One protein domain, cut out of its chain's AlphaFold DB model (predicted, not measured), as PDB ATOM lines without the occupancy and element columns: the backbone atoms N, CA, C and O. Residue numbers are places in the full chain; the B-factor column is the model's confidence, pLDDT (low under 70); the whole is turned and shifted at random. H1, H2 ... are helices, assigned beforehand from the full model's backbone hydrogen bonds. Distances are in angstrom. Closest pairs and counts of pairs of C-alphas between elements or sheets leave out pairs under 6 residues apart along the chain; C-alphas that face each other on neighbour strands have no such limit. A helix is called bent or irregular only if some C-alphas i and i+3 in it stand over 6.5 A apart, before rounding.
ATOM      1  N   GLU A 806      -9.379 -12.493  17.538       77.81
ATOM      2  CA  GLU A 806      -9.552 -12.745  18.979       77.81
ATOM      3  C   GLU A 806      -8.287 -12.441  19.795       77.81
ATOM      4  O   GLU A 806      -8.352 -11.812  20.850       77.81
ATOM      5  N   GLN A 807      -7.115 -12.839  19.295       80.19
ATOM      6  CA  GLN A 807      -5.842 -12.586  19.963       80.19
ATOM      7  C   GLN A 807      -5.459 -11.102  19.893       80.19
ATOM      8  O   GLN A 807      -4.891 -10.565  20.842       80.19
ATOM      9  N   ARG A 808      -5.810 -10.406  18.805       80.00
ATOM     10  CA  ARG A 808      -5.638  -8.946  18.703       80.00
ATOM     11  C   ARG A 808      -6.549  -8.206  19.674       80.00
ATOM     12  O   ARG A 808      -6.085  -7.271  20.320       80.00
ATOM     13  N   VAL A 809      -7.801  -8.645  19.818       84.19
ATOM     14  CA  VAL A 809      -8.726  -8.108  20.825       84.19
ATOM     15  C   VAL A 809      -8.144  -8.296  22.226       84.19
ATOM     16  O   VAL A 809      -8.091  -7.318  22.962       84.19
ATOM     17  N   ARG A 810      -7.609  -9.475  22.577       84.00
ATOM     18  CA  ARG A 810      -6.942  -9.686  23.880       84.00
ATOM     19  C   ARG A 810      -5.768  -8.739  24.108       84.00
ATOM     20  O   ARG A 810      -5.736  -8.064  25.127       84.00
ATOM     21  N   ASN A 811      -4.867  -8.614  23.134       85.62
ATOM     22  CA  ASN A 811      -3.719  -7.710  23.249       85.62
ATOM     23  C   ASN A 811      -4.151  -6.236  23.416       85.62
ATOM     24  O   ASN A 811      -3.462  -5.448  24.061       85.62
ATOM     25  N   LEU A 812      -5.277  -5.839  22.813       86.25
ATOM     26  CA  LEU A 812      -5.841  -4.497  22.974       86.25
ATOM     27  C   LEU A 812      -6.545  -4.323  24.323       86.25
ATOM     28  O   LEU A 812      -6.435  -3.253  24.915       86.25
ATOM     29  N   LEU A 813      -7.218  -5.355  24.836       87.75
ATOM     30  CA  LEU A 813      -7.788  -5.350  26.185       87.75
ATOM     31  C   LEU A 813      -6.694  -5.195  27.246       87.75
ATOM     32  O   LEU A 813      -6.843  -4.352  28.127       87.75
ATOM     33  N   ASP A 814      -5.567  -5.900  27.098       89.00
ATOM     34  CA  ASP A 814      -4.401  -5.750  27.982       89.00
ATOM     35  C   ASP A 814      -3.909  -4.287  28.003       89.00
ATOM     36  O   ASP A 814      -3.612  -3.725  29.058       89.00
ATOM     37  N   ARG A 815      -3.886  -3.616  26.840       86.56
ATOM     38  CA  ARG A 815      -3.522  -2.191  26.740       86.56
ATOM     39  C   ARG A 815      -4.520  -1.285  27.460       86.56
ATOM     40  O   ARG A 815      -4.093  -0.427  28.237       86.56
ATOM     41  N   VAL A 816      -5.824  -1.492  27.260       85.56
ATOM     42  CA  VAL A 816      -6.868  -0.714  27.952       85.56
ATOM     43  C   VAL A 816      -6.754  -0.872  29.471       85.56
ATOM     44  O   VAL A 816      -6.866   0.113  30.203       85.56
ATOM     45  N   GLU A 817      -6.463  -2.081  29.954       86.31
ATOM     46  CA  GLU A 817      -6.275  -2.378  31.380       86.31
ATOM     47  C   GLU A 817      -5.049  -1.672  31.978       86.31
ATOM     48  O   GLU A 817      -5.073  -1.272  33.143       86.31
ATOM     49  N   THR A 818      -4.015  -1.425  31.169       85.81
ATOM     50  CA  THR A 818      -2.846  -0.613  31.557       85.81
ATOM     51  C   THR A 818      -3.045   0.905  31.422       85.81
ATOM     52  O   THR A 818      -2.142   1.667  31.766       85.81
ATOM     53  N   GLY A 819      -4.227   1.363  30.988       80.56
ATOM     54  CA  GLY A 819      -4.607   2.783  30.937       80.56
ATOM     55  C   GLY A 819      -4.650   3.417  29.542       80.56
ATOM     56  O   GLY A 819      -4.922   4.613  29.433       80.56
ATOM     57  N   ASP A 820      -4.421   2.646  28.478       81.94
ATOM     58  CA  ASP A 820      -4.540   3.107  27.091       81.94
ATOM     59  C   ASP A 820      -5.989   2.979  26.596       81.94
ATOM     60  O   ASP A 820      -6.370   2.028  25.911       81.94
ATOM     61  N   PHE A 821      -6.832   3.936  26.987       82.06
ATOM     62  CA  PHE A 821      -8.256   3.915  26.645       82.06
ATOM     63  C   PHE A 821      -8.520   4.165  25.148       82.06
ATOM     64  O   PHE A 821      -9.573   3.776  24.651       82.06
ATOM     65  N   GLU A 822      -7.579   4.758  24.404       77.19
ATOM     66  CA  GLU A 822      -7.733   5.017  22.963       77.19
ATOM     67  C   GLU A 822      -7.838   3.715  22.153       77.19
ATOM     68  O   GLU A 822      -8.492   3.677  21.112       77.19
ATOM     69  N   ALA A 823      -7.296   2.606  22.662       79.56
ATOM     70  CA  ALA A 823      -7.400   1.292  22.033       79.56
ATOM     71  C   ALA A 823      -8.851   0.777  21.858       79.56
ATOM     72  O   ALA A 823      -9.075  -0.165  21.094       79.56
ATOM     73  N   TRP A 824      -9.853   1.396  22.500       82.50
ATOM     74  CA  TRP A 824     -11.260   0.985  22.427       82.50
ATOM     75  C   TRP A 824     -11.832   0.938  21.003       82.50
ATOM     76  O   TRP A 824     -12.459  -0.050  20.618       82.50
ATOM     77  N   TRP A 825     -11.604   1.964  20.177       72.62
ATOM     78  CA  TRP A 825     -12.155   1.971  18.814       72.62
ATOM     79  C   TRP A 825     -11.531   0.871  17.939       72.62
ATOM     80  O   TRP A 825     -12.197   0.320  17.063       72.62
ATOM     81  N   GLN A 826     -10.277   0.497  18.220       75.38
ATOM     82  CA  GLN A 826      -9.591  -0.606  17.548       75.38
ATOM     83  C   GLN A 826     -10.224  -1.944  17.938       75.38
ATOM     84  O   GLN A 826     -10.413  -2.794  17.072       75.38
ATOM     85  N   ILE A 827     -10.615  -2.117  19.208       80.44
ATOM     86  CA  ILE A 827     -11.367  -3.298  19.662       80.44
ATOM     87  C   ILE A 827     -12.681  -3.419  18.879       80.44
ATOM     88  O   ILE A 827     -12.958  -4.483  18.331       80.44
ATOM     89  N   CYS A 828     -13.449  -2.332  18.743       76.56
ATOM     90  CA  CYS A 828     -14.681  -2.321  17.945       76.56
ATOM     91  C   CYS A 828     -14.438  -2.708  16.477       76.56
ATOM     92  O   CYS A 828     -15.213  -3.475  15.908       76.56
ATOM     93  N   LEU A 829     -13.346  -2.224  15.881       69.75
ATOM     94  CA  LEU A 829     -12.967  -2.539  14.504       69.75
ATOM     95  C   LEU A 829     -12.625  -4.027  14.327       69.75
ATOM     96  O   LEU A 829     -13.113  -4.661  13.394       69.75
ATOM     97  N   TRP A 830     -11.840  -4.606  15.241       76.25
ATOM     98  CA  TRP A 830     -11.491  -6.031  15.192       76.25
ATOM     99  C   TRP A 830     -12.684  -6.945  15.483       76.25
ATOM    100  O   TRP A 830     -12.769  -8.024  14.903       76.25
ATOM    101  N   LEU A 831     -13.623  -6.511  16.329       75.94
ATOM    102  CA  LEU A 831     -14.878  -7.229  16.557       75.94
ATOM    103  C   LEU A 831     -15.794  -7.198  15.323       75.94
ATOM    104  O   LEU A 831     -16.562  -8.135  15.122       75.94
ATOM    105  N   GLY A 832     -15.719  -6.152  14.495       66.62
ATOM    106  CA  GLY A 832     -16.550  -5.982  13.300       66.62
ATOM    107  C   GLY A 832     -16.130  -6.795  12.073       66.62
ATOM    108  O   GLY A 832     -16.855  -6.778  11.082       66.62
ATOM    109  N   LEU A 833     -14.996  -7.500  12.116       62.75
ATOM    110  CA  LEU A 833     -14.496  -8.293  10.990       62.75
ATOM    111  C   LEU A 833     -15.131  -9.695  10.945       62.75
ATOM    112  O   LEU A 833     -15.009 -10.483  11.883       62.75
ATOM    113  N   ASP A 834     -15.773 -10.002   9.819       55.91
ATOM    114  CA  ASP A 834     -16.208 -11.341   9.391       55.91
ATOM    115  C   ASP A 834     -15.024 -12.136   8.768       55.91
ATOM    116  O   ASP A 834     -14.010 -11.548   8.379       55.91
ATOM    117  N   GLU A 835     -15.143 -13.464   8.650       49.72
ATOM    118  CA  GLU A 835     -14.256 -14.353   7.873       49.72
ATOM    119  C   GLU A 835     -14.025 -13.876   6.423       49.72
ATOM    120  O   GLU A 835     -12.937 -14.082   5.882       49.72
ATOM    121  N   GLU A 836     -14.976 -13.152   5.823       46.66
ATOM    122  CA  GLU A 836     -14.871 -12.569   4.476       46.66
ATOM    123  C   GLU A 836     -14.265 -11.146   4.428       46.66
ATOM    124  O   GLU A 836     -14.174 -10.543   3.357       46.66
ATOM    125  N   ARG A 837     -13.806 -10.592   5.563       50.22
ATOM    126  CA  ARG A 837     -13.175  -9.253   5.671       50.22
ATOM    127  C   ARG A 837     -14.014  -8.079   5.131       50.22
ATOM    128  O   ARG A 837     -13.457  -7.034   4.791       50.22
ATOM    129  N   GLN A 838     -15.340  -8.203   5.077       43.69
ATOM    130  CA  GLN A 838     -16.208  -7.059   4.793       43.69
ATOM    131  C   GLN A 838     -16.333  -6.173   6.041       43.69
ATOM    132  O   GLN A 838     -16.692  -6.640   7.119       43.69
ATOM    133  N   SER A 839     -16.015  -4.886   5.890       42.84
ATOM    134  CA  SER A 839     -16.317  -3.855   6.885       42.84
ATOM    135  C   SER A 839     -17.827  -3.639   6.921       42.84
ATOM    136  O   SER A 839     -18.419  -3.347   5.883       42.84
ATOM    137  N   LEU A 840     -18.448  -3.743   8.098       44.34
ATOM    138  CA  LEU A 840     -19.826  -3.295   8.285       44.34
ATOM    139  C   LEU A 840     -19.874  -1.769   8.130       44.34
ATOM    140  O   LEU A 840     -19.255  -1.032   8.894       44.34
ATOM    141  N   ASP A 841     -20.588  -1.323   7.104       40.12
ATOM    142  CA  ASP A 841     -20.855   0.077   6.792       40.12
ATOM    143  C   ASP A 841     -22.062   0.523   7.640       40.12
ATOM    144  O   ASP A 841     -23.202   0.347   7.219       40.12
ATOM    145  N   ASP A 842     -21.855   0.985   8.883       40.53
ATOM    146  CA  ASP A 842     -22.931   1.657   9.628       40.53
ATOM    147  C   ASP A 842     -22.447   2.503  10.822       40.53
ATOM    148  O   ASP A 842     -21.646   2.074  11.655       40.53
ATOM    149  N   HIS A 843     -23.013   3.703  10.962       39.53
ATOM    150  CA  HIS A 843     -22.712   4.684  12.014       39.53
ATOM    151  C   HIS A 843     -23.357   4.350  13.379       39.53
ATOM    152  O   HIS A 843     -23.546   5.230  14.221       39.53
ATOM    153  N   SER A 844     -23.676   3.077  13.639       46.03
ATOM    154  CA  SER A 844     -24.131   2.599  14.950       46.03
ATOM    155  C   SER A 844     -23.540   1.220  15.269       46.03
ATOM    156  O   SER A 844     -24.039   0.174  14.865       46.03
ATOM    157  N   ILE A 845     -22.424   1.211  16.002       56.84
ATOM    158  CA  ILE A 845     -21.741  -0.027  16.391       56.84
ATOM    159  C   ILE A 845     -22.432  -0.607  17.631       56.84
ATOM    160  O   ILE A 845     -22.096  -0.269  18.767       56.84
ATOM    161  N   GLU A 846     -23.392  -1.510  17.438       70.75
ATOM    162  CA  GLU A 846     -23.875  -2.355  18.532       70.75
ATOM    163  C   GLU A 846     -22.891  -3.513  18.749       70.75
ATOM    164  O   GLU A 846     -22.982  -4.556  18.107       70.75
ATOM    165  N   VAL A 847     -21.938  -3.326  19.673       73.12
ATOM    166  CA  VAL A 847     -20.800  -4.242  19.909       73.12
ATOM    167  C   VAL A 847     -21.233  -5.702  20.103       73.12
ATOM    168  O   VAL A 847     -20.575  -6.611  19.607       73.12
ATOM    169  N   ARG A 848     -22.383  -5.939  20.750       77.56
ATOM    170  CA  ARG A 848     -22.934  -7.288  20.998       77.56
ATOM    171  C   ARG A 848     -23.428  -8.011  19.741       77.56
ATOM    172  O   ARG A 848     -23.625  -9.222  19.781       77.56
ATOM    173  N   LYS A 849     -23.664  -7.279  18.650       73.19
ATOM    174  CA  LYS A 849     -24.109  -7.817  17.356       73.19
ATOM    175  C   LYS A 849     -22.963  -8.009  16.368       73.19
ATOM    176  O   LYS A 849     -23.198  -8.510  15.273       73.19
ATOM    177  N   LEU A 850     -21.744  -7.609  16.731       75.31
ATOM    178  CA  LEU A 850     -20.590  -7.754  15.856       75.31
ATOM    179  C   LEU A 850     -20.175  -9.232  15.735       75.31
ATOM    180  O   LEU A 850     -20.225  -9.953  16.736       75.31
ATOM    181  N   PRO A 851     -19.723  -9.695  14.555       72.62
ATOM    182  CA  PRO A 851     -19.342 -11.094  14.337       72.62
ATOM    183  C   PRO A 851     -18.297 -11.609  15.338       72.62
ATOM    184  O   PRO A 851     -18.420 -12.714  15.867       72.62
ATOM    185  N   GLY A 852     -17.302 -10.782  15.670       74.69
ATOM    186  CA  GLY A 852     -16.248 -11.110  16.626       74.69
ATOM    187  C   GLY A 852     -16.737 -11.244  18.069       74.69
ATOM    188  O   GLY A 852     -16.112 -11.965  18.843       74.69
ATOM    189  N   TRP A 853     -17.879 -10.641  18.434       81.06
ATOM    190  CA  TRP A 853     -18.464 -10.797  19.772       81.06
ATOM    191  C   TRP A 853     -18.873 -12.245  20.048       81.06
ATOM    192  O   TRP A 853     -18.729 -12.715  21.169       81.06
ATOM    193  N   GLN A 854     -19.343 -12.986  19.040       77.75
ATOM    194  CA  GLN A 854     -19.711 -14.394  19.227       77.75
ATOM    195  C   GLN A 854     -18.497 -15.321  19.377       77.75
ATOM    196  O   GLN A 854     -18.643 -16.414  19.918       77.75
ATOM    197  N   LYS A 855     -17.317 -14.884  18.921       77.56
ATOM    198  CA  LYS A 855     -16.097 -15.699  18.844       77.56
ATOM    199  C   LYS A 855     -15.158 -15.521  20.040       77.56
ATOM    200  O   LYS A 855     -14.391 -16.423  20.361       77.56
ATOM    201  N   VAL A 856     -15.223 -14.383  20.730       82.00
ATOM    202  CA  VAL A 856     -14.444 -14.144  21.956       82.00
ATOM    203  C   VAL A 856     -15.015 -14.913  23.156       82.00
ATOM    204  O   VAL A 856     -16.222 -15.153  23.249       82.00
ATOM    205  N   SER A 857     -14.142 -15.293  24.093       85.69
ATOM    206  CA  SER A 857     -14.526 -16.016  25.314       85.69
ATOM    207  C   SER A 857     -15.441 -15.176  26.219       85.69
ATOM    208  O   SER A 857     -15.400 -13.948  26.163       85.69
ATOM    209  N   GLU A 858     -16.238 -15.802  27.094       84.50
ATOM    210  CA  GLU A 858     -17.056 -15.058  28.078       84.50
ATOM    211  C   GLU A 858     -16.205 -14.150  28.978       84.50
ATOM    212  O   GLU A 858     -16.596 -13.022  29.269       84.50
ATOM    213  N   VAL A 859     -14.988 -14.585  29.320       88.69
ATOM    214  CA  VAL A 859     -14.019 -13.771  30.070       88.69
ATOM    215  C   VAL A 859     -13.623 -12.523  29.277       88.69
ATOM    216  O   VAL A 859     -13.629 -11.415  29.807       88.69
ATOM    217  N   ASP A 860     -13.325 -12.669  27.985       87.94
ATOM    218  CA  ASP A 860     -12.983 -11.528  27.132       87.94
ATOM    219  C   ASP A 860     -14.196 -10.609  26.891       87.94
ATOM    220  O   ASP A 860     -14.023  -9.397  26.795       87.94
ATOM    221  N   LYS A 861     -15.433 -11.130  26.867       89.50
ATOM    222  CA  LYS A 861     -16.660 -10.308  26.793       89.50
ATOM    223  C   LYS A 861     -16.827  -9.407  28.011       89.50
ATOM    224  O   LYS A 861     -17.148  -8.228  27.851       89.50
ATOM    225  N   GLU A 862     -16.591  -9.930  29.211       88.44
ATOM    226  CA  GLU A 862     -16.605  -9.131  30.441       88.44
ATOM    227  C   GLU A 862     -15.533  -8.037  30.400       88.44
ATOM    228  O   GLU A 862     -15.821  -6.870  30.685       88.44
ATOM    229  N   ARG A 863     -14.324  -8.385  29.944       90.88
ATOM    230  CA  ARG A 863     -13.225  -7.428  29.747       90.88
ATOM    231  C   ARG A 863     -13.571  -6.354  28.713       90.88
ATOM    232  O   ARG A 863     -13.289  -5.182  28.948       90.88
ATOM    233  N   ILE A 864     -14.243  -6.702  27.611       89.44
ATOM    234  CA  ILE A 864     -14.728  -5.739  26.603       89.44
ATOM    235  C   ILE A 864     -15.760  -4.782  27.213       89.44
ATOM    236  O   ILE A 864     -15.692  -3.579  26.971       89.44
ATOM    237  N   ILE A 865     -16.696  -5.273  28.032       88.69
ATOM    238  CA  ILE A 865     -17.678  -4.410  28.715       88.69
ATOM    239  C   ILE A 865     -16.970  -3.448  29.678       88.69
ATOM    240  O   ILE A 865     -17.277  -2.255  29.696       88.69
ATOM    241  N   ALA A 866     -15.994  -3.941  30.444       87.69
ATOM    242  CA  ALA A 866     -15.205  -3.115  31.352       87.69
ATOM    243  C   ALA A 866     -14.347  -2.079  30.600       87.69
ATOM    244  O   ALA A 866     -14.211  -0.938  31.046       87.69
ATOM    245  N   ALA A 867     -13.795  -2.444  29.441       87.56
ATOM    246  CA  ALA A 867     -13.071  -1.536  28.556       87.56
ATOM    247  C   ALA A 867     -13.986  -0.426  28.008       87.56
ATOM    248  O   ALA A 867     -13.582   0.737  28.000       87.56
ATOM    249  N   ALA A 868     -15.232  -0.753  27.641       86.19
ATOM    250  CA  ALA A 868     -16.234   0.215  27.194       86.19
ATOM    251  C   ALA A 868     -16.567   1.250  28.281       86.19
ATOM    252  O   ALA A 868     -16.562   2.453  28.023       86.19
ATOM    253  N   ASP A 869     -16.835   0.791  29.509       85.88
ATOM    254  CA  ASP A 869     -17.142   1.671  30.645       85.88
ATOM    255  C   ASP A 869     -15.937   2.557  31.004       85.88
ATOM    256  O   ASP A 869     -16.084   3.766  31.202       85.88
ATOM    257  N   ASN A 870     -14.720   1.997  30.998       83.56
ATOM    258  CA  ASN A 870     -13.495   2.770  31.205       83.56
ATOM    259  C   ASN A 870     -13.281   3.824  30.109       83.56
ATOM    260  O   ASN A 870     -12.942   4.960  30.438       83.56
ATOM    261  N   TYR A 871     -13.513   3.488  28.838       82.50
ATOM    262  CA  TYR A 871     -13.439   4.443  27.733       82.50
ATOM    263  C   TYR A 871     -14.423   5.601  27.934       82.50
ATOM    264  O   TYR A 871     -14.009   6.757  27.950       82.50
ATOM    265  N   LEU A 872     -15.699   5.300  28.196       81.62
ATOM    266  CA  LEU A 872     -16.744   6.311  28.401       81.62
ATOM    267  C   LEU A 872     -16.465   7.239  29.591       81.62
ATOM    268  O   LEU A 872     -16.825   8.414  29.555       81.62
ATOM    269  N   ARG A 873     -15.840   6.726  30.656       80.62
ATOM    270  CA  ARG A 873     -15.578   7.498  31.879       80.62
ATOM    271  C   ARG A 873     -14.254   8.252  31.868       80.62
ATOM    272  O   ARG A 873     -14.166   9.312  32.487       80.62
ATOM    273  N   LYS A 874     -13.207   7.678  31.269       79.12
ATOM    274  CA  LYS A 874     -11.818   8.136  31.449       79.12
ATOM    275  C   LYS A 874     -11.196   8.724  30.190       79.12
ATOM    276  O   LYS A 874     -10.288   9.545  30.317       79.12
ATOM    277  N   TYR A 875     -11.665   8.353  28.999       76.75
ATOM    278  CA  TYR A 875     -11.141   8.928  27.768       76.75
ATOM    279  C   TYR A 875     -11.749  10.313  27.525       76.75
ATOM    280  O   TYR A 875     -12.960  10.473  27.383       76.75
ATOM    281  N   LYS A 876     -10.894  11.337  27.472       69.75
ATOM    282  CA  LYS A 876     -11.270  12.685  27.038       69.75
ATOM    283  C   LYS A 876     -10.799  12.853  25.602       69.75
ATOM    284  O   LYS A 876      -9.626  13.132  25.377       69.75
ATOM    285  N   GLY A 877     -11.698  12.637  24.647       60.12
ATOM    286  CA  GLY A 877     -11.378  12.825  23.236       60.12
ATOM    287  C   GLY A 877     -10.946  14.265  22.954       60.12
ATOM    288  O   GLY A 877     -11.580  15.212  23.423       60.12
ATOM    289  N   ASP A 878      -9.879  14.434  22.179       58.72
ATOM    290  CA  ASP A 878      -9.558  15.719  21.569       58.72
ATOM    291  C   ASP A 878     -10.285  15.800  20.227       58.72
ATOM    292  O   ASP A 878      -9.881  15.179  19.240       58.72
ATOM    293  N   ALA A 879     -11.378  16.564  20.192       51.41
ATOM    294  CA  ALA A 879     -12.156  16.773  18.974       51.41
ATOM    295  C   ALA A 879     -11.289  17.300  17.813       51.41
ATOM    296  O   ALA A 879     -11.597  17.045  16.656       51.41
ATOM    297  N   ARG A 880     -10.163  17.973  18.090       45.44
ATOM    298  CA  ARG A 880      -9.265  18.475  17.041       45.44
ATOM    299  C   ARG A 880      -8.497  17.364  16.331       45.44
ATOM    300  O   ARG A 880      -8.104  17.561  15.197       45.44
ATOM    301  N   ILE A 881      -8.276  16.217  16.974       45.12
ATOM    302  CA  ILE A 881      -7.521  15.093  16.393       45.12
ATOM    303  C   ILE A 881      -8.434  14.196  15.545       45.12
ATOM    304  O   ILE A 881      -7.996  13.645  14.542       45.12
ATOM    305  N   TRP A 882      -9.712  14.077  15.914       37.72
ATOM    306  CA  TRP A 882     -10.674  13.194  15.239       37.72
ATOM    307  C   TRP A 882     -11.340  13.830  14.009       37.72
ATOM    308  O   TRP A 882     -11.866  13.112  13.163       37.72
ATOM    309  N   PHE A 883     -11.316  15.162  13.907       35.91
ATOM    310  CA  PHE A 883     -11.923  15.929  12.813       35.91
ATOM    311  C   PHE A 883     -10.897  16.653  11.913       35.91
ATOM    312  O   PHE A 883     -11.292  17.545  11.162       35.91
ATOM    313  N   CYS A 884      -9.606  16.297  11.983       27.97
ATOM    314  CA  CYS A 884      -8.548  16.851  11.122       27.97
ATOM    315  C   CYS A 884      -8.316  16.041   9.844       27.97
ATOM    316  O   CYS A 884      -8.237  14.796   9.935       27.97
TER     317      CYS A 884
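AT A GLANCE: This is residues 806 to 884 of the 884 residues of an uncharacterized protein of Verrucomicrobia bacterium (UniProt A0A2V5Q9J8). H1 and H2 form a helical hairpin, and the longer H4 packs slantwise over both to make a three-helix, up-and-down bundle, each helix running against the one before it in the chain. A wide loop, residues 832 to 850, leaves the last residue of H2 and folds back to it, where short H3 packs; residues 878 to 884, with H5, stick out beyond the last residue of H4. The printed part has 79 residues and five named helices in the order H1, H2, H3, H4, H5; there is no named strand, and the class is all helix. The whole is compact, with a radius of gyration of the C-alphas of 12.7 A and spans of 34 by 28 by 18 A.

IN THESE COORDINATES: H1, residues 806 to 817, begins at C-alpha 806 (-9.552, -12.745, 18.979) and is 16.5 A from first to last C-alpha. H2, residues 821 to 831, measures 16.4 A; it is irregular, but only just, with C-alphas 822 and 825 6.8 A apart. H3, residues 851 to 855, measures 7.2 A. H4, residues 858 to 874, is the longest at 24.0 A and ends at C-alpha 874 (-11.818, 8.136, 31.449). H5, residues 879 to 882, measures 5.4 A and ends at C-alpha 882 (-10.674, 13.194, 15.239).

HOW THE PARTS SIT: H2 is the hub, touching H1, H3 and H4. H1 and H2 are a hairpin at a shallow tilt of 16 degrees, opposite ways; their closest C-alphas, of Val 809 and Ile 827, are 5.6 A apart. H4 touches H2 with residues 867 to 874 alone, at a steep tilt of 42 degrees, opposite ways; the closest C-alphas, of Phe 821 and Tyr 871, are 5.3 A apart. H4 touches H1 with residues 860 to 867 alone, at a steep tilt of 40 degrees, the same way; the closest C-alphas, of Val 816 and Ala 867, are 6.3 A apart. The helix packing is mostly crossed, but only just, with 1 of 3 pairs at a shallow tilt. H3 touches H2, the closest C-alphas, of Leu 831 and Gly 852, being 4.1 A apart. H5 is apart from the other four helices. Every O i to N i+4 pair is within hydrogen-bond range in H1 and H4, against 5 of 7 in H2 and 0 of 1 in H3, where 2 of 2 O i to N i+3 pairs are; H5 is too short for an O i to N i+4 pair.

THE WHOLE: The C-alphas farthest apart, of Glu 858 and Cys 884, the chain's last residue, are 37.1 A apart. The printed part has no cut. The link from H2 to H3 is long, with 19 residues; the other three links are tight. Mean pLDDT of the printed part is 72.0, with residue 829, residues 832 to 845 and residues 876 to 884 under 70.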